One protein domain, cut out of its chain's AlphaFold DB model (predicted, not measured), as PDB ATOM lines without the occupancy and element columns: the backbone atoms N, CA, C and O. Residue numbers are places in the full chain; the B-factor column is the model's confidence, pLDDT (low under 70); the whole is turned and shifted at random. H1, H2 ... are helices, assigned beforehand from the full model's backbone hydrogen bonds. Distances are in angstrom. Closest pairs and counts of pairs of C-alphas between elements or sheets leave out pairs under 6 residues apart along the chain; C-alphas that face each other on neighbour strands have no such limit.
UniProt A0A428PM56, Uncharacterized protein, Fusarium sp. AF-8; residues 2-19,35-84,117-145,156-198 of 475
ATOM      1  N   ALA A   2     114.328 140.039 150.668       58.53
ATOM      2  CA  ALA A   2     115.020 140.432 149.425       58.53
ATOM      3  C   ALA A   2     114.971 141.936 149.083       58.53
ATOM      4  O   ALA A   2     115.984 142.510 148.712       58.53
ATOM      5  N   PHE A   3     113.822 142.597 149.267       61.78
ATOM      6  CA  PHE A   3     113.706 144.048 149.067       61.78
ATOM      7  C   PHE A   3     114.578 144.860 150.043       61.78
ATOM      8  O   PHE A   3     115.254 145.803 149.652       61.78
ATOM      9  N   ALA A   4     114.589 144.471 151.320       64.00
ATOM     10  CA  ALA A   4     115.348 145.164 152.360       64.00
ATOM     11  C   ALA A   4     116.859 144.928 152.239       64.00
ATOM     12  O   ALA A   4     117.640 145.776 152.656       64.00
ATOM     13  N   THR A   5     117.278 143.801 151.658       61.31
ATOM     14  CA  THR A   5     118.696 143.495 151.455       61.31
ATOM     15  C   THR A   5     119.300 144.239 150.272       61.31
ATOM     16  O   THR A   5     120.512 144.339 150.220       61.31
ATOM     17  N   GLN A   6     118.512 144.818 149.356       67.31
ATOM     18  CA  GLN A   6     119.066 145.544 148.202       67.31
ATOM     19  C   GLN A   6     119.916 146.765 148.581       67.31
ATOM     20  O   GLN A   6     120.654 147.270 147.745       67.31
ATOM     21  N   PHE A   7     119.786 147.286 149.799       67.06
ATOM     22  CA  PHE A   7     120.523 148.466 150.232       67.06
ATOM     23  C   PHE A   7     121.924 148.085 150.695       67.06
ATOM     24  O   PHE A   7     122.052 147.379 151.694       67.06
ATOM     25  N   SER A   8     122.953 148.607 150.023       62.16
ATOM     26  CA  SER A   8     124.322 148.485 150.512       62.16
ATOM     27  C   SER A   8     124.564 149.395 151.722       62.16
ATOM     28  O   SER A   8     124.284 150.609 151.713       62.16
ATOM     29  N   GLN A   9     125.081 148.803 152.795       57.09
ATOM     30  CA  GLN A   9     125.523 149.507 153.997       57.09
ATOM     31  C   GLN A   9     126.943 150.073 153.842       57.09
ATOM     32  O   GLN A   9     127.337 150.951 154.618       57.09
ATOM     33  N   GLY A  10     127.683 149.653 152.807       52.75
ATOM     34  CA  GLY A  10     129.006 150.160 152.429       52.75
ATOM     35  C   GLY A  10     129.020 151.642 152.022       52.75
ATOM     36  O   GLY A  10     129.104 152.004 150.850       52.75
ATOM     37  N   SER A  11     128.973 152.546 153.003       45.59
ATOM     38  CA  SER A  11     129.014 154.010 152.820       45.59
ATOM     39  C   SER A  11     130.368 154.567 152.340       45.59
ATOM     40  O   SER A  11     130.478 155.759 152.041       45.59
ATOM     41  N   LYS A  12     131.416 153.739 152.243       46.88
ATOM     42  CA  LYS A  12     132.799 154.212 152.054       46.88
ATOM     43  C   LYS A  12     133.236 154.374 150.597       46.88
ATOM     44  O   LYS A  12     134.155 155.152 150.338       46.88
ATOM     45  N   HIS A  13     132.565 153.740 149.630       44.16
ATOM     46  CA  HIS A  13     132.915 153.862 148.204       44.16
ATOM     47  C   HIS A  13     132.802 155.292 147.656       44.16
ATOM     48  O   HIS A  13     133.485 155.650 146.695       44.16
ATOM     49  N   ARG A  14     131.983 156.143 148.287       40.22
ATOM     50  CA  ARG A  14     131.817 157.542 147.876       40.22
ATOM     51  C   ARG A  14     133.018 158.419 148.241       40.22
ATOM     52  O   ARG A  14     133.319 159.352 147.498       40.22
ATOM     53  N   ARG A  15     133.735 158.102 149.329       41.50
ATOM     54  CA  ARG A  15     134.858 158.920 149.827       41.50
ATOM     55  C   ARG A  15     136.003 159.039 148.815       41.50
ATOM     56  O   ARG A  15     136.754 160.000 148.882       41.50
ATOM     57  N   ARG A  16     136.125 158.086 147.881       41.72
ATOM     58  CA  ARG A  16     137.247 158.011 146.931       41.72
ATOM     59  C   ARG A  16     136.992 158.625 145.553       41.72
ATOM     60  O   ARG A  16     137.948 159.094 144.956       41.72
ATOM     61  N   ARG A  17     135.753 158.649 145.037       42.38
ATOM     62  CA  ARG A  17     135.501 159.057 143.632       42.38
ATOM     63  C   ARG A  17     134.823 160.408 143.436       42.38
ATOM     64  O   ARG A  17     135.021 161.009 142.392       42.38
ATOM     65  N   LEU A  18     134.061 160.910 144.411       40.62
ATOM     66  CA  LEU A  18     133.443 162.241 144.283       40.62
ATOM     67  C   LEU A  18     134.379 163.379 144.738       40.62
ATOM     68  O   LEU A  18     134.142 164.531 144.400       40.62
ATOM     69  N   GLY A  19     135.424 163.052 145.512       36.84
ATOM     70  CA  GLY A  19     136.434 164.003 145.992       36.84
ATOM     71  C   GLY A  19     137.634 164.191 145.059       36.84
ATOM     72  O   GLY A  19     138.390 165.135 145.252       36.84
ATOM     73  N   GLU A  35     137.117 145.203 151.357       70.00
ATOM     74  CA  GLU A  35     136.833 144.272 150.249       70.00
ATOM     75  C   GLU A  35     136.084 143.016 150.716       70.00
ATOM     76  O   GLU A  35     135.112 142.602 150.086       70.00
ATOM     77  N   LEU A  36     136.487 142.445 151.855       75.31
ATOM     78  CA  LEU A  36     135.819 141.280 152.435       75.31
ATOM     79  C   LEU A  36     134.388 141.603 152.902       75.31
ATOM     80  O   LEU A  36     133.492 140.766 152.794       75.31
ATOM     81  N   ALA A  37     134.167 142.809 153.436       73.94
ATOM     82  CA  ALA A  37     132.843 143.256 153.856       73.94
ATOM     83  C   ALA A  37     131.896 143.432 152.659       73.94
ATOM     84  O   ALA A  37     130.744 143.000 152.729       73.94
ATOM     85  N   ASP A  38     132.393 144.006 151.560       72.56
ATOM     86  CA  ASP A  38     131.627 144.178 150.324       72.56
ATOM     87  C   ASP A  38     131.280 142.822 149.689       72.56
ATOM     88  O   ASP A  38     130.135 142.592 149.296       72.56
ATOM     89  N   GLU A  39     132.236 141.888 149.640       77.38
ATOM     90  CA  GLU A  39     132.010 140.530 149.136       77.38
ATOM     91  C   GLU A  39     130.970 139.778 149.983       77.38
ATOM     92  O   GLU A  39     130.057 139.137 149.453       77.38
ATOM     93  N   PHE A  40     131.058 139.884 151.313       81.56
ATOM     94  CA  PHE A  40     130.072 139.293 152.215       81.56
ATOM     95  C   PHE A  40     128.672 139.884 152.004       81.56
ATOM     96  O   PHE A  40     127.696 139.133 151.921       81.56
ATOM     97  N   GLU A  41     128.561 141.212 151.895       79.94
ATOM     98  CA  GLU A  41     127.289 141.894 151.649       79.94
ATOM     99  C   GLU A  41     126.668 141.443 150.321       79.94
ATOM    100  O   GLU A  41     125.496 141.063 150.295       79.94
ATOM    101  N   GLN A  42     127.448 141.387 149.241       79.31
ATOM    102  CA  GLN A  42     126.976 140.911 147.937       79.31
ATOM    103  C   GLN A  42     126.495 139.457 147.981       79.31
ATOM    104  O   GLN A  42     125.407 139.146 147.488       79.31
ATOM    105  N   ASN A  43     127.260 138.569 148.618       84.25
ATOM    106  CA  ASN A  43     126.884 137.164 148.772       84.25
ATOM    107  C   ASN A  43     125.593 137.004 149.586       84.25
ATOM    108  O   ASN A  43     124.724 136.200 149.233       84.25
ATOM    109  N   LEU A  44     125.421 137.800 150.646       85.31
ATOM    110  CA  LEU A  44     124.192 137.822 151.434       85.31
ATOM    111  C   LEU A  44     123.002 138.317 150.600       85.31
ATOM    112  O   LEU A  44     121.936 137.699 150.628       85.31
ATOM    113  N   GLN A  45     123.178 139.402 149.840       84.88
ATOM    114  CA  GLN A  45     122.151 139.946 148.952       84.88
ATOM    115  C   GLN A  45     121.689 138.915 147.925       84.88
ATOM    116  O   GLN A  45     120.484 138.689 147.781       84.88
ATOM    117  N   LEU A  46     122.640 138.269 147.245       86.19
ATOM    118  CA  LEU A  46     122.360 137.247 146.246       86.19
ATOM    119  C   LEU A  46     121.652 136.043 146.875       86.19
ATOM    120  O   LEU A  46     120.593 135.645 146.394       86.19
ATOM    121  N   SER A  47     122.162 135.527 147.998       89.06
ATOM    122  CA  SER A  47     121.565 134.378 148.687       89.06
ATOM    123  C   SER A  47     120.122 134.651 149.122       89.06
ATOM    124  O   SER A  47     119.229 133.836 148.880       89.06
ATOM    125  N   VAL A  48     119.851 135.814 149.723       89.94
ATOM    126  CA  VAL A  48     118.493 136.179 150.159       89.94
ATOM    127  C   VAL A  48     117.564 136.392 148.963       89.94
ATOM    128  O   VAL A  48     116.388 136.021 149.027       89.94
ATOM    129  N   TRP A  49     118.068 136.963 147.867       90.69
ATOM    130  CA  TRP A  49     117.302 137.119 146.633       90.69
ATOM    131  C   TRP A  49     116.936 135.762 146.019       90.69
ATOM    132  O   TRP A  49     115.771 135.535 145.690       90.69
ATOM    133  N   GLU A  50     117.886 134.828 145.936       91.44
ATOM    134  CA  GLU A  50     117.659 133.472 145.425       91.44
ATOM    135  C   GLU A  50     116.692 132.673 146.299       91.44
ATOM    136  O   GLU A  50     115.799 132.005 145.776       91.44
ATOM    137  N   GLN A  51     116.807 132.780 147.625       93.19
ATOM    138  CA  GLN A  51     115.866 132.151 148.554       93.19
ATOM    139  C   GLN A  51     114.444 132.691 148.373       93.19
ATOM    140  O   GLN A  51     113.495 131.912 148.311       93.19
ATOM    141  N   ALA A  52     114.284 134.013 148.248       93.44
ATOM    142  CA  ALA A  52     112.980 134.624 147.998       93.44
ATOM    143  C   ALA A  52     112.406 134.205 146.637       93.44
ATOM    144  O   ALA A  52     111.231 133.847 146.549       93.44
ATOM    145  N   LYS A  53     113.246 134.178 145.596       94.00
ATOM    146  CA  LYS A  53     112.880 133.686 144.265       94.00
ATOM    147  C   LYS A  53     112.383 132.246 144.329       94.00
ATOM    148  O   LYS A  53     111.317 131.953 143.794       94.00
ATOM    149  N   LYS A  54     113.133 131.361 144.993       95.56
ATOM    150  CA  LYS A  54     112.784 129.947 145.152       95.56
ATOM    151  C   LYS A  54     111.472 129.782 145.914       95.56
ATOM    152  O   LYS A  54     110.584 129.097 145.429       95.56
ATOM    153  N   ALA A  55     111.300 130.484 147.033       95.69
ATOM    154  CA  ALA A  55     110.059 130.435 147.801       95.69
ATOM    155  C   ALA A  55     108.840 130.853 146.960       95.69
ATOM    156  O   ALA A  55     107.796 130.216 147.036       95.69
ATOM    157  N   LEU A  56     108.974 131.888 146.119       95.56
ATOM    158  CA  LEU A  56     107.919 132.296 145.185       95.56
ATOM    159  C   LEU A  56     107.702 131.293 144.047       95.56
ATOM    160  O   LEU A  56     106.601 131.211 143.505       95.56
ATOM    161  N   GLN A  57     108.730 130.558 143.631       95.75
ATOM    162  CA  GLN A  57     108.584 129.475 142.658       95.75
ATOM    163  C   GLN A  57     107.844 128.281 143.264       95.75
ATOM    164  O   GLN A  57     106.949 127.757 142.614       95.75
ATOM    165  N   ASP A  58     108.136 127.923 144.513       96.50
ATOM    166  CA  ASP A  58     107.498 126.802 145.213       96.50
ATOM    167  C   ASP A  58     105.986 127.024 145.426       96.50
ATOM    168  O   ASP A  58     105.219 126.065 145.504       96.50
ATOM    169  N   VAL A  59     105.535 128.285 145.478       95.62
ATOM    170  CA  VAL A  59     104.111 128.659 145.585       95.62
ATOM    171  C   VAL A  59     103.507 129.162 144.268       95.62
ATOM    172  O   VAL A  59     102.477 129.840 144.286       95.62
ATOM    173  N   SER A  60     104.111 128.844 143.114       92.94
ATOM    174  CA  SER A  60     103.671 129.361 141.805       92.94
ATOM    175  C   SER A  60     102.215 129.056 141.473       92.94
ATOM    176  O   SER A  60     101.572 129.871 140.818       92.94
ATOM    177  N   GLU A  61     101.680 127.934 141.950       92.81
ATOM    178  CA  GLU A  61     100.307 127.489 141.676       92.81
ATOM    179  C   GLU A  61      99.280 128.057 142.669       92.81
ATOM    180  O   GLU A  61      98.078 127.927 142.471       92.81
ATOM    181  N   VAL A  62      99.724 128.725 143.739       93.94
ATOM    182  CA  VAL A  62      98.824 129.222 144.790       93.94
ATOM    183  C   VAL A  62      98.226 130.568 144.384       93.94
ATOM    184  O   VAL A  62      98.942 131.558 144.215       93.94
ATOM    185  N   GLU A  63      96.906 130.635 144.241       92.81
ATOM    186  CA  GLU A  63      96.162 131.876 144.004       92.81
ATOM    187  C   GLU A  63      95.722 132.479 145.343       92.81
ATOM    188  O   GLU A  63      94.727 132.088 145.942       92.81
ATOM    189  N   SER A  64      96.511 133.421 145.858       94.56
ATOM    190  CA  SER A  64      96.224 134.117 147.115       94.56
ATOM    191  C   SER A  64      96.689 135.564 147.041       94.56
ATOM    192  O   SER A  64      97.772 135.839 146.523       94.56
ATOM    193  N   TYR A  65      95.932 136.482 147.648       94.56
ATOM    194  CA  TYR A  65      96.299 137.899 147.752       94.56
ATOM    195  C   TYR A  65      97.689 138.111 148.375       94.56
ATOM    196  O   TYR A  65      98.427 139.003 147.963       94.56
ATOM    197  N   ARG A  66      98.099 137.251 149.322       94.94
ATOM    198  CA  ARG A  66      99.440 137.314 149.931       94.94
ATOM    199  C   ARG A  66     100.545 136.958 148.939       94.94
ATOM    200  O   ARG A  66     101.586 137.611 148.934       94.94
ATOM    201  N   VAL A  67     100.316 135.938 148.110       96.12
ATOM    202  CA  VAL A  67     101.264 135.518 147.067       96.12
ATOM    203  C   VAL A  67     101.358 136.597 145.995       96.12
ATOM    204  O   VAL A  67     102.464 137.007 145.667       96.12
ATOM    205  N   VAL A  68     100.220 137.139 145.544       96.94
ATOM    206  CA  VAL A  68     100.181 138.284 144.617       96.94
ATOM    207  C   VAL A  68     101.009 139.443 145.158       96.94
ATOM    208  O   VAL A  68     101.908 139.921 144.476       96.94
ATOM    209  N   TYR A  69     100.766 139.874 146.398       95.69
ATOM    210  CA  TYR A  69     101.498 140.995 146.981       95.69
ATOM    211  C   TYR A  69     103.007 140.724 147.089       95.69
ATOM    212  O   TYR A  69     103.821 141.598 146.780       95.69
ATOM    213  N   ALA A  70     103.397 139.504 147.467       95.38
ATOM    214  CA  ALA A  70     104.800 139.106 147.528       95.38
ATOM    215  C   ALA A  70     105.471 139.116 146.142       95.38
ATOM    216  O   ALA A  70     106.602 139.586 146.017       95.38
ATOM    217  N   GLU A  71     104.776 138.654 145.102       96.12
ATOM    218  CA  GLU A  71     105.256 138.691 143.718       96.12
ATOM    219  C   GLU A  71     105.350 140.116 143.166       96.12
ATOM    220  O   GLU A  71     106.343 140.436 142.514       96.12
ATOM    221  N   LEU A  72     104.376 140.986 143.471       95.12
ATOM    222  CA  LEU A  72     104.426 142.405 143.109       95.12
ATOM    223  C   LEU A  72     105.661 143.072 143.720       95.12
ATOM    224  O   LEU A  72     106.424 143.703 142.996       95.12
ATOM    225  N   ILE A  73     105.904 142.894 145.027       92.75
ATOM    226  CA  ILE A  73     107.090 143.454 145.700       92.75
ATOM    227  C   ILE A  73     108.374 142.882 145.102       92.75
ATOM    228  O   ILE A  73     109.303 143.635 144.810       92.75
ATOM    229  N   PHE A  74     108.448 141.561 144.922       92.50
ATOM    230  CA  PHE A  74     109.636 140.920 144.368       92.50
ATOM    231  C   PHE A  74     109.916 141.388 142.934       92.50
ATOM    232  O   PHE A  74     111.073 141.614 142.588       92.50
ATOM    233  N   GLY A  75     108.876 141.636 142.135       91.44
ATOM    234  CA  GLY A  75     108.985 142.193 140.786       91.44
ATOM    235  C   GLY A  75     109.562 143.613 140.715       91.44
ATOM    236  O   GLY A  75     109.984 144.030 139.639       91.44
ATOM    237  N   LEU A  76     109.612 144.353 141.830       89.62
ATOM    238  CA  LEU A  76     110.299 145.651 141.919       89.62
ATOM    239  C   LEU A  76     111.791 145.508 142.251       89.62
ATOM    240  O   LEU A  76     112.554 146.462 142.081       89.62
ATOM    241  N   THR A  77     112.206 144.340 142.750       86.44
ATOM    242  CA  THR A  77     113.601 144.074 143.108       86.44
ATOM    243  C   THR A  77     114.422 143.755 141.864       86.44
ATOM    244  O   THR A  77     113.949 143.106 140.934       86.44
ATOM    245  N   GLN A  78     115.672 144.204 141.854       82.62
ATOM    246  CA  GLN A  78     116.647 143.862 140.823       82.62
ATOM    247  C   GLN A  78     117.505 142.708 141.320       82.62
ATOM    248  O   GLN A  78     117.789 142.620 142.520       82.62
ATOM    249  N   LYS A  79     117.920 141.841 140.398       84.50
ATOM    250  CA  LYS A  79     118.847 140.756 140.704       84.50
ATOM    251  C   LYS A  79     120.205 141.364 141.104       84.50
ATOM    252  O   LYS A  79     120.751 142.147 140.327       84.50
ATOM    253  N   PRO A  80     120.767 141.021 142.277       80.50
ATOM    254  CA  PRO A  80     122.139 141.394 142.610       80.50
ATOM    255  C   PRO A  80     123.112 140.814 141.571       80.50
ATOM    256  O   PRO A  80     122.996 139.643 141.205       80.50
ATOM    257  N   ARG A  81     124.048 141.630 141.076       74.69
ATOM    258  CA  ARG A  81     125.111 141.188 140.158       74.69
ATOM    259  C   ARG A  81     126.335 140.755 140.962       74.69
ATOM    260  O   ARG A  81     126.653 141.399 141.961       74.69
ATOM    261  N   ALA A  82     127.008 139.690 140.530       61.53
ATOM    262  CA  ALA A  82     128.294 139.295 141.093       61.53
ATOM    263  C   ALA A  82     129.411 140.155 140.477       61.53
ATOM    264  O   ALA A  82     129.369 140.453 139.285       61.53
ATOM    265  N   ASN A  83     130.416 140.546 141.268       54.16
ATOM    266  CA  ASN A  83     131.557 141.330 140.770       54.16
ATOM    267  C   ASN A  83     132.351 140.613 139.657       54.16
ATOM    268  O   ASN A  83     133.006 141.284 138.864       54.16
ATOM    269  N   ASP A  84     132.286 139.281 139.573       47.88
ATOM    270  CA  ASP A  84     133.031 138.487 138.579       47.88
ATOM    271  C   ASP A  84     132.460 138.620 137.150       47.88
ATOM    272  O   ASP A  84     133.152 138.356 136.172       47.88
ATOM    273  N   PRO A 117     113.049 139.121 131.497       85.06
ATOM    274  CA  PRO A 117     111.624 139.434 131.465       85.06
ATOM    275  C   PRO A 117     111.021 139.564 132.881       85.06
ATOM    276  O   PRO A 117     111.389 138.801 133.781       85.06
ATOM    277  N   PRO A 118     110.025 140.453 133.090       90.06
ATOM    278  CA  PRO A 118     109.410 140.727 134.396       90.06
ATOM    279  C   PRO A 118     108.394 139.641 134.818       90.06
ATOM    280  O   PRO A 118     107.213 139.915 135.034       90.06
ATOM    281  N   THR A 119     108.849 138.393 134.938       91.50
ATOM    282  CA  THR A 119     108.001 137.197 135.118       91.50
ATOM    283  C   THR A 119     107.109 137.246 136.360       91.50
ATOM    284  O   THR A 119     105.921 136.946 136.270       91.50
ATOM    285  N   PHE A 120     107.650 137.654 137.510       93.44
ATOM    286  CA  PHE A 120     106.890 137.747 138.762       93.44
ATOM    287  C   PHE A 120     105.798 138.813 138.697       93.44
ATOM    288  O   PHE A 120     104.699 138.584 139.187       93.44
ATOM    289  N   MET A 121     106.068 139.941 138.033       93.06
ATOM    290  CA  MET A 121     105.078 141.005 137.868       93.06
ATOM    291  C   MET A 121     103.891 140.536 137.022       93.06
ATOM    292  O   MET A 121     102.736 140.756 137.373       93.06
ATOM    293  N   GLU A 122     104.184 139.851 135.917       92.19
ATOM    294  CA  GLU A 122     103.172 139.315 135.007       92.19
ATOM    295  C   GLU A 122     102.345 138.202 135.667       92.19
ATOM    296  O   GLU A 122     101.123 138.151 135.514       92.19
ATOM    297  N   ARG A 123     102.997 137.330 136.446       94.50
ATOM    298  CA  ARG A 123     102.324 136.276 137.213       94.50
ATOM    299  C   ARG A 123     101.406 136.862 138.286       94.50
ATOM    300  O   ARG A 123     100.254 136.436 138.376       94.50
ATOM    301  N   ALA A 124     101.871 137.881 139.006       96.56
ATOM    302  CA  ALA A 124     101.078 138.573 140.013       96.56
ATOM    303  C   ALA A 124      99.834 139.221 139.402       96.56
ATOM    304  O   ALA A 124      98.738 139.057 139.932       96.56
ATOM    305  N   ALA A 125      99.991 139.911 138.267       95.31
ATOM    306  CA  ALA A 125      98.896 140.567 137.562       95.31
ATOM    307  C   ALA A 125      97.805 139.567 137.141       95.31
ATOM    308  O   ALA A 125      96.630 139.788 137.426       95.31
ATOM    309  N   ARG A 126      98.187 138.422 136.553       94.56
ATOM    310  CA  ARG A 126      97.235 137.364 136.161       94.56
ATOM    311  C   ARG A 126      96.531 136.721 137.352       94.56
ATOM    312  O   ARG A 126      95.317 136.556 137.326       94.56
ATOM    313  N   LYS A 127      97.273 136.386 138.413       95.69
ATOM    314  CA  LYS A 127      96.684 135.848 139.651       95.69
ATOM    315  C   LYS A 127      95.700 136.838 140.269       95.69
ATOM    316  O   LYS A 127      94.633 136.445 140.721       95.69
ATOM    317  N   MET A 128      96.047 138.123 140.269       95.69
ATOM    318  CA  MET A 128      95.178 139.175 140.784       95.69
ATOM    319  C   MET A 128      93.889 139.302 139.963       95.69
ATOM    320  O   MET A 128      92.822 139.464 140.546       95.69
ATOM    321  N   GLN A 129      93.970 139.170 138.635       92.50
ATOM    322  CA  GLN A 129      92.801 139.133 137.751       92.50
ATOM    323  C   GLN A 129      91.864 137.969 138.099       92.50
ATOM    324  O   GLN A 129      90.674 138.185 138.309       92.50
ATOM    325  N   ALA A 130      92.407 136.754 138.218       92.94
ATOM    326  CA  ALA A 130      91.632 135.563 138.565       92.94
ATOM    327  C   ALA A 130      90.967 135.696 139.946       92.94
ATOM    328  O   ALA A 130      89.783 135.403 140.106       92.94
ATOM    329  N   LEU A 131      91.708 136.205 140.938       92.62
ATOM    330  CA  LEU A 131      91.181 136.452 142.281       92.62
ATOM    331  C   LEU A 131      90.067 137.503 142.288       92.62
ATOM    332  O   LEU A 131      89.051 137.283 142.945       92.62
ATOM    333  N   LYS A 132      90.229 138.609 141.547       89.81
ATOM    334  CA  LYS A 132      89.189 139.638 141.407       89.81
ATOM    335  C   LYS A 132      87.927 139.059 140.772       89.81
ATOM    336  O   LYS A 132      86.852 139.217 141.337       89.81
ATOM    337  N   TYR A 133      88.068 138.329 139.666       88.25
ATOM    338  CA  TYR A 133      86.937 137.692 138.995       88.25
ATOM    339  C   TYR A 133      86.178 136.743 139.931       88.25
ATOM    340  O   TYR A 133      84.959 136.828 140.050       88.25
ATOM    341  N   ASN A 134      86.892 135.870 140.649       87.38
ATOM    342  CA  ASN A 134      86.274 134.938 141.595       87.38
ATOM    343  C   ASN A 134      85.570 135.667 142.750       87.38
ATOM    344  O   ASN A 134      84.512 135.232 143.204       87.38
ATOM    345  N   PHE A 135      86.150 136.771 143.227       86.19
ATOM    346  CA  PHE A 135      85.543 137.611 144.252       86.19
ATOM    347  C   PHE A 135      84.228 138.238 143.754       86.19
ATOM    348  O   PHE A 135      83.193 138.047 144.389       86.19
ATOM    349  N   GLU A 136      84.227 138.880 142.585       84.81
ATOM    350  CA  GLU A 136      83.038 139.513 141.987       84.81
ATOM    351  C   GLU A 136      81.953 138.494 141.598       84.81
ATOM    352  O   GLU A 136      80.755 138.730 141.780       84.81
ATOM    353  N   ALA A 137      82.350 137.319 141.103       83.12
ATOM    354  CA  ALA A 137      81.434 136.229 140.774       83.12
ATOM    355  C   ALA A 137      80.748 135.645 142.024       83.12
ATOM    356  O   ALA A 137      79.581 135.249 141.966       83.12
ATOM    357  N   ASN A 138      81.444 135.627 143.166       81.50
ATOM    358  CA  ASN A 138      80.849 135.272 144.454       81.50
ATOM    359  C   ASN A 138      79.912 136.372 144.971       81.50
ATOM    360  O   ASN A 138      78.834 136.055 145.466       81.50
ATOM    361  N   GLU A 139      80.278 137.652 144.838       78.88
ATOM    362  CA  GLU A 139      79.417 138.766 145.269       78.88
ATOM    363  C   GLU A 139      78.116 138.858 144.462       78.88
ATOM    364  O   GLU A 139      77.062 139.171 145.011       78.88
ATOM    365  N   SER A 140      78.178 138.551 143.165       78.88
ATOM    366  CA  SER A 140      77.022 138.556 142.260       78.88
ATOM    367  C   SER A 140      76.153 137.293 142.340       78.88
ATOM    368  O   SER A 140      75.117 137.233 141.679       78.88
ATOM    369  N   GLY A 141      76.552 136.281 143.121       72.88
ATOM    370  CA  GLY A 141      75.845 134.997 143.221       72.88
ATOM    371  C   GLY A 141      75.970 134.106 141.976       72.88
ATOM    372  O   GLY A 141      75.297 133.085 141.871       72.88
ATOM    373  N   PHE A 142      76.840 134.450 141.022       69.69
ATOM    374  CA  PHE A 142      76.994 133.712 139.763       69.69
ATOM    375  C   PHE A 142      77.552 132.289 139.958       69.69
ATOM    376  O   PHE A 142      77.241 131.386 139.182       69.69
ATOM    377  N   LEU A 143      78.347 132.061 141.009       62.59
ATOM    378  CA  LEU A 143      78.971 130.765 141.321       62.59
ATOM    379  C   LEU A 143      78.098 129.824 142.184       62.59
ATOM    380  O   LEU A 143      78.602 128.828 142.703       62.59
ATOM    381  N   GLU A 144      76.789 130.076 142.321       54.88
ATOM    382  CA  GLU A 144      75.851 129.297 143.160       54.88
ATOM    383  C   GLU A 144      75.663 127.805 142.779       54.88
ATOM    384  O   GLU A 144      74.911 127.076 143.430       54.88
ATOM    385  N   THR A 145      76.369 127.272 141.780       46.69
ATOM    386  CA  THR A 145      76.155 125.911 141.252       46.69
ATOM    387  C   THR A 145      76.813 124.769 142.040       46.69
ATOM    388  O   THR A 145      76.985 123.670 141.509       46.69
ATOM    389  N   ARG A 156      81.930 135.888 155.199       59.34
ATOM    390  CA  ARG A 156      81.535 137.247 154.831       59.34
ATOM    391  C   ARG A 156      82.788 138.116 154.845       59.34
ATOM    392  O   ARG A 156      83.305 138.407 155.917       59.34
ATOM    393  N   VAL A 157      83.252 138.495 153.658       66.44
ATOM    394  CA  VAL A 157      84.351 139.448 153.487       66.44
ATOM    395  C   VAL A 157      83.905 140.799 154.043       66.44
ATOM    396  O   VAL A 157      82.858 141.322 153.643       66.44
ATOM    397  N   ASP A 158      84.662 141.339 154.993       78.62
ATOM    398  CA  ASP A 158      84.348 142.626 155.618       78.62
ATOM    399  C   ASP A 158      84.599 143.798 154.648       78.62
ATOM    400  O   ASP A 158      85.349 143.689 153.678       78.62
ATOM    401  N   MET A 159      83.986 144.955 154.905       76.75
ATOM    402  CA  MET A 159      84.181 146.171 154.107       76.75
ATOM    403  C   MET A 159      85.653 146.603 154.039       76.75
ATOM    404  O   MET A 159      86.099 147.079 152.993       76.75
ATOM    405  N   GLU A 160      86.421 146.412 155.115       83.31
ATOM    406  CA  GLU A 160      87.863 146.692 155.134       83.31
ATOM    407  C   GLU A 160      88.645 145.742 154.210       83.31
ATOM    408  O   GLU A 160      89.538 146.163 153.464       83.31
ATOM    409  N   GLU A 161      88.275 144.461 154.197       82.94
ATOM    410  CA  GLU A 161      88.881 143.457 153.325       82.94
ATOM    411  C   GLU A 161      88.556 143.742 151.854       82.94
ATOM    412  O   GLU A 161      89.459 143.696 151.017       82.94
ATOM    413  N   ARG A 162      87.315 144.145 151.542       85.25
ATOM    414  CA  ARG A 162      86.931 144.606 150.195       85.25
ATOM    415  C   ARG A 162      87.789 145.780 149.730       85.25
ATOM    416  O   ARG A 162      88.346 145.746 148.633       85.25
ATOM    417  N   GLY A 163      87.939 146.798 150.580       86.25
ATOM    418  CA  GLY A 163      88.787 147.954 150.285       86.25
ATOM    419  C   GLY A 163      90.242 147.552 150.034       86.25
ATOM    420  O   GLY A 163      90.866 148.014 149.079       86.25
ATOM    421  N   THR A 164      90.770 146.628 150.839       89.88
ATOM    422  CA  THR A 164      92.137 146.108 150.693       89.88
ATOM    423  C   THR A 164      92.329 145.338 149.385       89.88
ATOM    424  O   THR A 164      93.340 145.531 148.704       89.88
ATOM    425  N   ILE A 165      91.360 144.502 148.994       90.38
ATOM    426  CA  ILE A 165      91.366 143.782 147.712       90.38
ATOM    427  C   ILE A 165      91.368 144.777 146.548       90.38
ATOM    428  O   ILE A 165      92.183 144.641 145.634       90.38
ATOM    429  N   GLY A 166      90.526 145.814 146.611       89.88
ATOM    430  CA  GLY A 166      90.487 146.881 145.610       89.88
ATOM    431  C   GLY A 166      91.823 147.620 145.479       89.88
ATOM    432  O   GLY A 166      92.326 147.803 144.370       89.88
ATOM    433  N   LEU A 167      92.452 147.986 146.601       91.88
ATOM    434  CA  LEU A 167      93.773 148.627 146.601       91.88
ATOM    435  C   LEU A 167      94.855 147.726 145.994       91.88
ATOM    436  O   LEU A 167      95.672 148.196 145.201       91.88
ATOM    437  N   LEU A 168      94.862 146.437 146.340       94.06
ATOM    438  CA  LEU A 168      95.820 145.477 145.795       94.06
ATOM    439  C   LEU A 168      95.607 145.250 144.293       94.06
ATOM    440  O   LEU A 168      96.584 145.176 143.546       94.06
ATOM    441  N   PHE A 169      94.352 145.200 143.842       94.31
ATOM    442  CA  PHE A 169      94.018 145.132 142.422       94.31
ATOM    443  C   PHE A 169      94.574 146.340 141.668       94.31
ATOM    444  O   PHE A 169      95.338 146.173 140.717       94.31
ATOM    445  N   TRP A 170      94.268 147.560 142.120       92.94
ATOM    446  CA  TRP A 170      94.764 148.774 141.470       92.94
ATOM    447  C   TRP A 170      96.288 148.887 141.521       92.94
ATOM    448  O   TRP A 170      96.898 149.354 140.560       92.94
ATOM    449  N   LEU A 171      96.932 148.395 142.584       94.06
ATOM    450  CA  LEU A 171      98.389 148.277 142.634       94.06
ATOM    451  C   LEU A 171      98.922 147.353 141.527       94.06
ATOM    452  O   LEU A 171      99.859 147.735 140.823       94.06
ATOM    453  N   ALA A 172      98.308 146.183 141.330       95.88
ATOM    454  CA  ALA A 172      98.667 145.262 140.253       95.88
ATOM    455  C   ALA A 172      98.443 145.887 138.866       95.88
ATOM    456  O   ALA A 172      99.317 145.774 138.009       95.88
ATOM    457  N   VAL A 173      97.336 146.612 138.662       94.44
ATOM    458  CA  VAL A 173      97.054 147.349 137.416       94.44
ATOM    459  C   VAL A 173      98.133 148.394 137.133       94.44
ATOM    460  O   VAL A 173      98.643 148.470 136.011       94.44
ATOM    461  N   MET A 174      98.510 149.197 138.134       94.44
ATOM    462  CA  MET A 174      99.562 150.206 137.987       94.44
ATOM    463  C   MET A 174     100.905 149.562 137.637       94.44
ATOM    464  O   MET A 174     101.599 150.027 136.730       94.44
ATOM    465  N   PHE A 175     101.271 148.489 138.340       95.31
ATOM    466  CA  PHE A 175     102.542 147.810 138.123       95.31
ATOM    467  C   PHE A 175     102.596 147.099 136.775       95.31
ATOM    468  O   PHE A 175     103.589 147.244 136.066       95.31
ATOM    469  N   ASP A 176     101.542 146.388 136.381       95.75
ATOM    470  CA  ASP A 176     101.464 145.760 135.065       95.75
ATOM    471  C   ASP A 176     101.534 146.814 133.957       95.75
ATOM    472  O   ASP A 176     102.340 146.678 133.044       95.75
ATOM    473  N   THR A 177     100.811 147.929 134.097       95.94
ATOM    474  CA  THR A 177     100.830 149.033 133.124       95.94
ATOM    475  C   THR A 177     102.226 149.611 132.918       95.94
ATOM    476  O   THR A 177     102.701 149.703 131.785       95.94
ATOM    477  N   VAL A 178     102.917 149.976 133.999       95.75
ATOM    478  CA  VAL A 178     104.274 150.528 133.900       95.75
ATOM    479  C   VAL A 178     105.256 149.458 133.407       95.75
ATOM    480  O   VAL A 178     106.063 149.724 132.517       95.75
ATOM    481  N   SER A 179     105.167 148.232 133.930       94.56
ATOM    482  CA  SER A 179     106.053 147.115 133.578       94.56
ATOM    483  C   SER A 179     105.926 146.738 132.105       94.56
ATOM    484  O   SER A 179     106.943 146.544 131.437       94.56
ATOM    485  N   SER A 180     104.703 146.662 131.581       93.75
ATOM    486  CA  SER A 180     104.438 146.315 130.187       93.75
ATOM    487  C   SER A 180     105.022 147.330 129.227       93.75
ATOM    488  O   SER A 180     105.706 146.943 128.280       93.75
ATOM    489  N   SER A 181     104.822 148.616 129.507       94.38
ATOM    490  CA  SER A 181     105.369 149.692 128.682       94.38
ATOM    491  C   SER A 181     106.892 149.732 128.724       94.38
ATOM    492  O   SER A 181     107.538 149.918 127.693       94.38
ATOM    493  N   MET A 182     107.481 149.519 129.904       92.81
ATOM    494  CA  MET A 182     108.932 149.494 130.091       92.81
ATOM    495  C   MET A 182     109.604 148.310 129.396       92.81
ATOM    496  O   MET A 182     110.724 148.449 128.915       92.81
ATOM    497  N   ASN A 183     108.953 147.151 129.346       90.94
ATOM    498  CA  ASN A 183     109.532 145.929 128.778       90.94
ATOM    499  C   ASN A 183     108.996 145.606 127.381       90.94
ATOM    500  O   ASN A 183     109.215 144.504 126.889       90.94
ATOM    501  N   GLU A 184     108.269 146.543 126.766       89.31
ATOM    502  CA  GLU A 184     107.659 146.388 125.445       89.31
ATOM    503  C   GLU A 184     106.904 145.058 125.296       89.31
ATOM    504  O   GLU A 184     106.967 144.399 124.255       89.31
ATOM    505  N   ARG A 185     106.157 144.667 126.335       89.75
ATOM    506  CA  ARG A 185     105.313 143.464 126.334       89.75
ATOM    507  C   ARG A 185     103.828 143.835 126.308       89.75
ATOM    508  O   ARG A 185     103.467 144.955 126.673       89.75
ATOM    509  N   PRO A 186     102.944 142.920 125.879       88.06
ATOM    510  CA  PRO A 186     101.513 143.091 126.074       88.06
ATOM    511  C   PRO A 186     101.167 143.294 127.553       88.06
ATOM    512  O   PRO A 186     101.865 142.814 128.454       88.06
ATOM    513  N   ILE A 187     100.080 144.014 127.789       90.81
ATOM    514  CA  ILE A 187      99.512 144.171 129.122       90.81
ATOM    515  C   ILE A 187      98.800 142.880 129.523       90.81
ATOM    516  O   ILE A 187      98.187 142.237 128.670       90.81
ATOM    517  N   ALA A 188      98.959 142.458 130.775       91.06
ATOM    518  CA  ALA A 188      98.290 141.270 131.292       91.06
ATOM    519  C   ALA A 188      96.853 141.602 131.710       91.06
ATOM    520  O   ALA A 188      95.950 140.824 131.429       91.06
ATOM    521  N   LEU A 189      96.656 142.770 132.327       90.56
ATOM    522  CA  LEU A 189      95.357 143.276 132.760       90.56
ATOM    523  C   LEU A 189      94.763 144.169 131.667       90.56
ATOM    524  O   LEU A 189      95.207 145.311 131.481       90.56
ATOM    525  N   ALA A 190      93.804 143.630 130.911       86.75
ATOM    526  CA  ALA A 190      93.171 144.312 129.786       86.75
ATOM    527  C   ALA A 190      92.318 145.505 130.246       86.75
ATOM    528  O   ALA A 190      92.059 145.676 131.436       86.75
ATOM    529  N   ASP A 191      91.944 146.382 129.311       87.38
ATOM    530  CA  ASP A 191      91.174 147.580 129.664       87.38
ATOM    531  C   ASP A 191      89.784 147.214 130.206       87.38
ATOM    532  O   ASP A 191      89.336 147.834 131.167       87.38
ATOM    533  N   GLU A 192      89.165 146.169 129.644       81.12
ATOM    534  CA  GLU A 192      87.826 145.697 130.019       81.12
ATOM    535  C   GLU A 192      87.761 145.193 131.473       81.12
ATOM    536  O   GLU A 192      86.729 145.283 132.128       81.12
ATOM    537  N   ASP A 193      88.882 144.703 132.011       79.31
ATOM    538  CA  ASP A 193      88.973 144.211 133.394       79.31
ATOM    539  C   ASP A 193      89.314 145.322 134.404       79.31
ATOM    540  O   ASP A 193      89.271 145.127 135.629       79.31
ATOM    541  N   CYS A 194      89.704 146.494 133.894       78.06
ATOM    542  CA  CYS A 194      90.210 147.625 134.663       78.06
ATOM    543  C   CYS A 194      89.296 148.849 134.545       78.06
ATOM    544  O   CYS A 194      89.771 149.975 134.371       78.06
ATOM    545  N   GLU A 195      87.989 148.626 134.624       67.00
ATOM    546  CA  GLU A 195      87.010 149.704 134.655       67.00
ATOM    547  C   GLU A 195      86.998 150.384 136.031       67.00
ATOM    548  O   GLU A 195      87.011 149.738 137.079       67.00
ATOM    549  N   HIS A 196      87.016 151.714 136.021       58.53
ATOM    550  CA  HIS A 196      86.753 152.539 137.198       58.53
ATOM    551  C   HIS A 196      85.230 152.619 137.396       58.53
ATOM    552  O   HIS A 196      84.523 152.725 136.397       58.53
ATOM    553  N   ASP A 197      84.705 152.651 138.625       54.88
ATOM    554  CA  ASP A 197      83.247 152.700 138.887       54.88
ATOM    555  C   ASP A 197      82.541 153.828 138.090       54.88
ATOM    556  O   ASP A 197      81.480 153.652 137.496       54.88
ATOM    557  N   ALA A 198      83.207 154.981 137.956       48.94
ATOM    558  CA  ALA A 198      82.762 156.114 137.130       48.94
ATOM    559  C   ALA A 198      82.658 155.815 135.613       48.94
ATOM    560  O   ALA A 198      81.859 156.431 134.907       48.94
TER     561      ALA A 198
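This is residues 2 to 19, 35 to 84, 117 to 145 and 156 to 198 of the 475 residues of an uncharacterized protein of Fusarium sp. AF-8 (UniProt A0A428PM56). Three helices, H4, H5 and H6, form a small up-and-down bundle, and the long helix H3 reaches out from it as an arm, folding back into H4 as a helical hairpin. H3 and H5 extend in opposite directions from H4 and make much of the length; short H1 packs on H3 and H4, and residues 14 to 19, with H2, stick out at the far end. The printed part has 140 residues with six named helices, H1 to H6 in order, and no named strand; the class is all helix. The whole is loose, with a radius of gyration of the C-alphas of 19.3 A and spans of 65 by 28 by 27 A.

Start with H1, residues 2 to 5, which touches H3, residues 35 to 58, at residues 44 to 52 alone; their closest C-alphas, of Ala 2 and Trp 49, are 4.9 A apart. Next comes H2, residues 14 to 17, which touches no helix. Go on to H4, residues 65 to 76, the hub, which touches four helices. H3 and H4 form a hairpin, opposite ways at a tilt of 37 degrees, only just steep; their closest C-alphas are those of Leu 56 and Glu 71, 7.1 A apart. H1 and H4 only just touch, with 3 pairs of C-alphas within 8 A, the closest those of Phe 3 and Phe 74 at 7.0 A. H5, residues 119 to 139, touches H4 at a shallow tilt of 27 degrees, opposite ways, closest at the C-alphas of Val 68 and Ala 124, 4.7 A apart. H6, residues 159 to 182, touches H5 opposite ways, closest at the C-alphas of Ala 125 and Ala 172, 5.4 A apart. H3 and H6 are apart. In H3, H4, H5 and H6 every O i to N i+4 pair is within hydrogen-bond range; H1 and H2 are too short for such a pair.

Find C-alpha 2 at (115.020, 140.432, 149.425), where H1 begins. H3 starts at C-alpha 35, (136.833, 144.272, 150.249), and runs 34.5 A to C-alpha 58. H4 covers 17.0 A and H5 30.4 A. H6 runs 34.6 A and ends at C-alpha 182, (108.932, 149.494, 130.091).

The farthest C-alphas, of Gly 19 and Thr 145, are 71.5 A apart. Look for three cuts: C-alphas 19 and 35 are 20.2 A apart, 84 and 117 are 22.6 A apart, and 145 and 156 are 18.5 A apart. Residues 183 to 198 hold no named element. Mean pLDDT of the printed part is 81.4; residues 2 to 19, 82 to 84, 142 to 145, 156 to 157 and 195 to 198 are under 70.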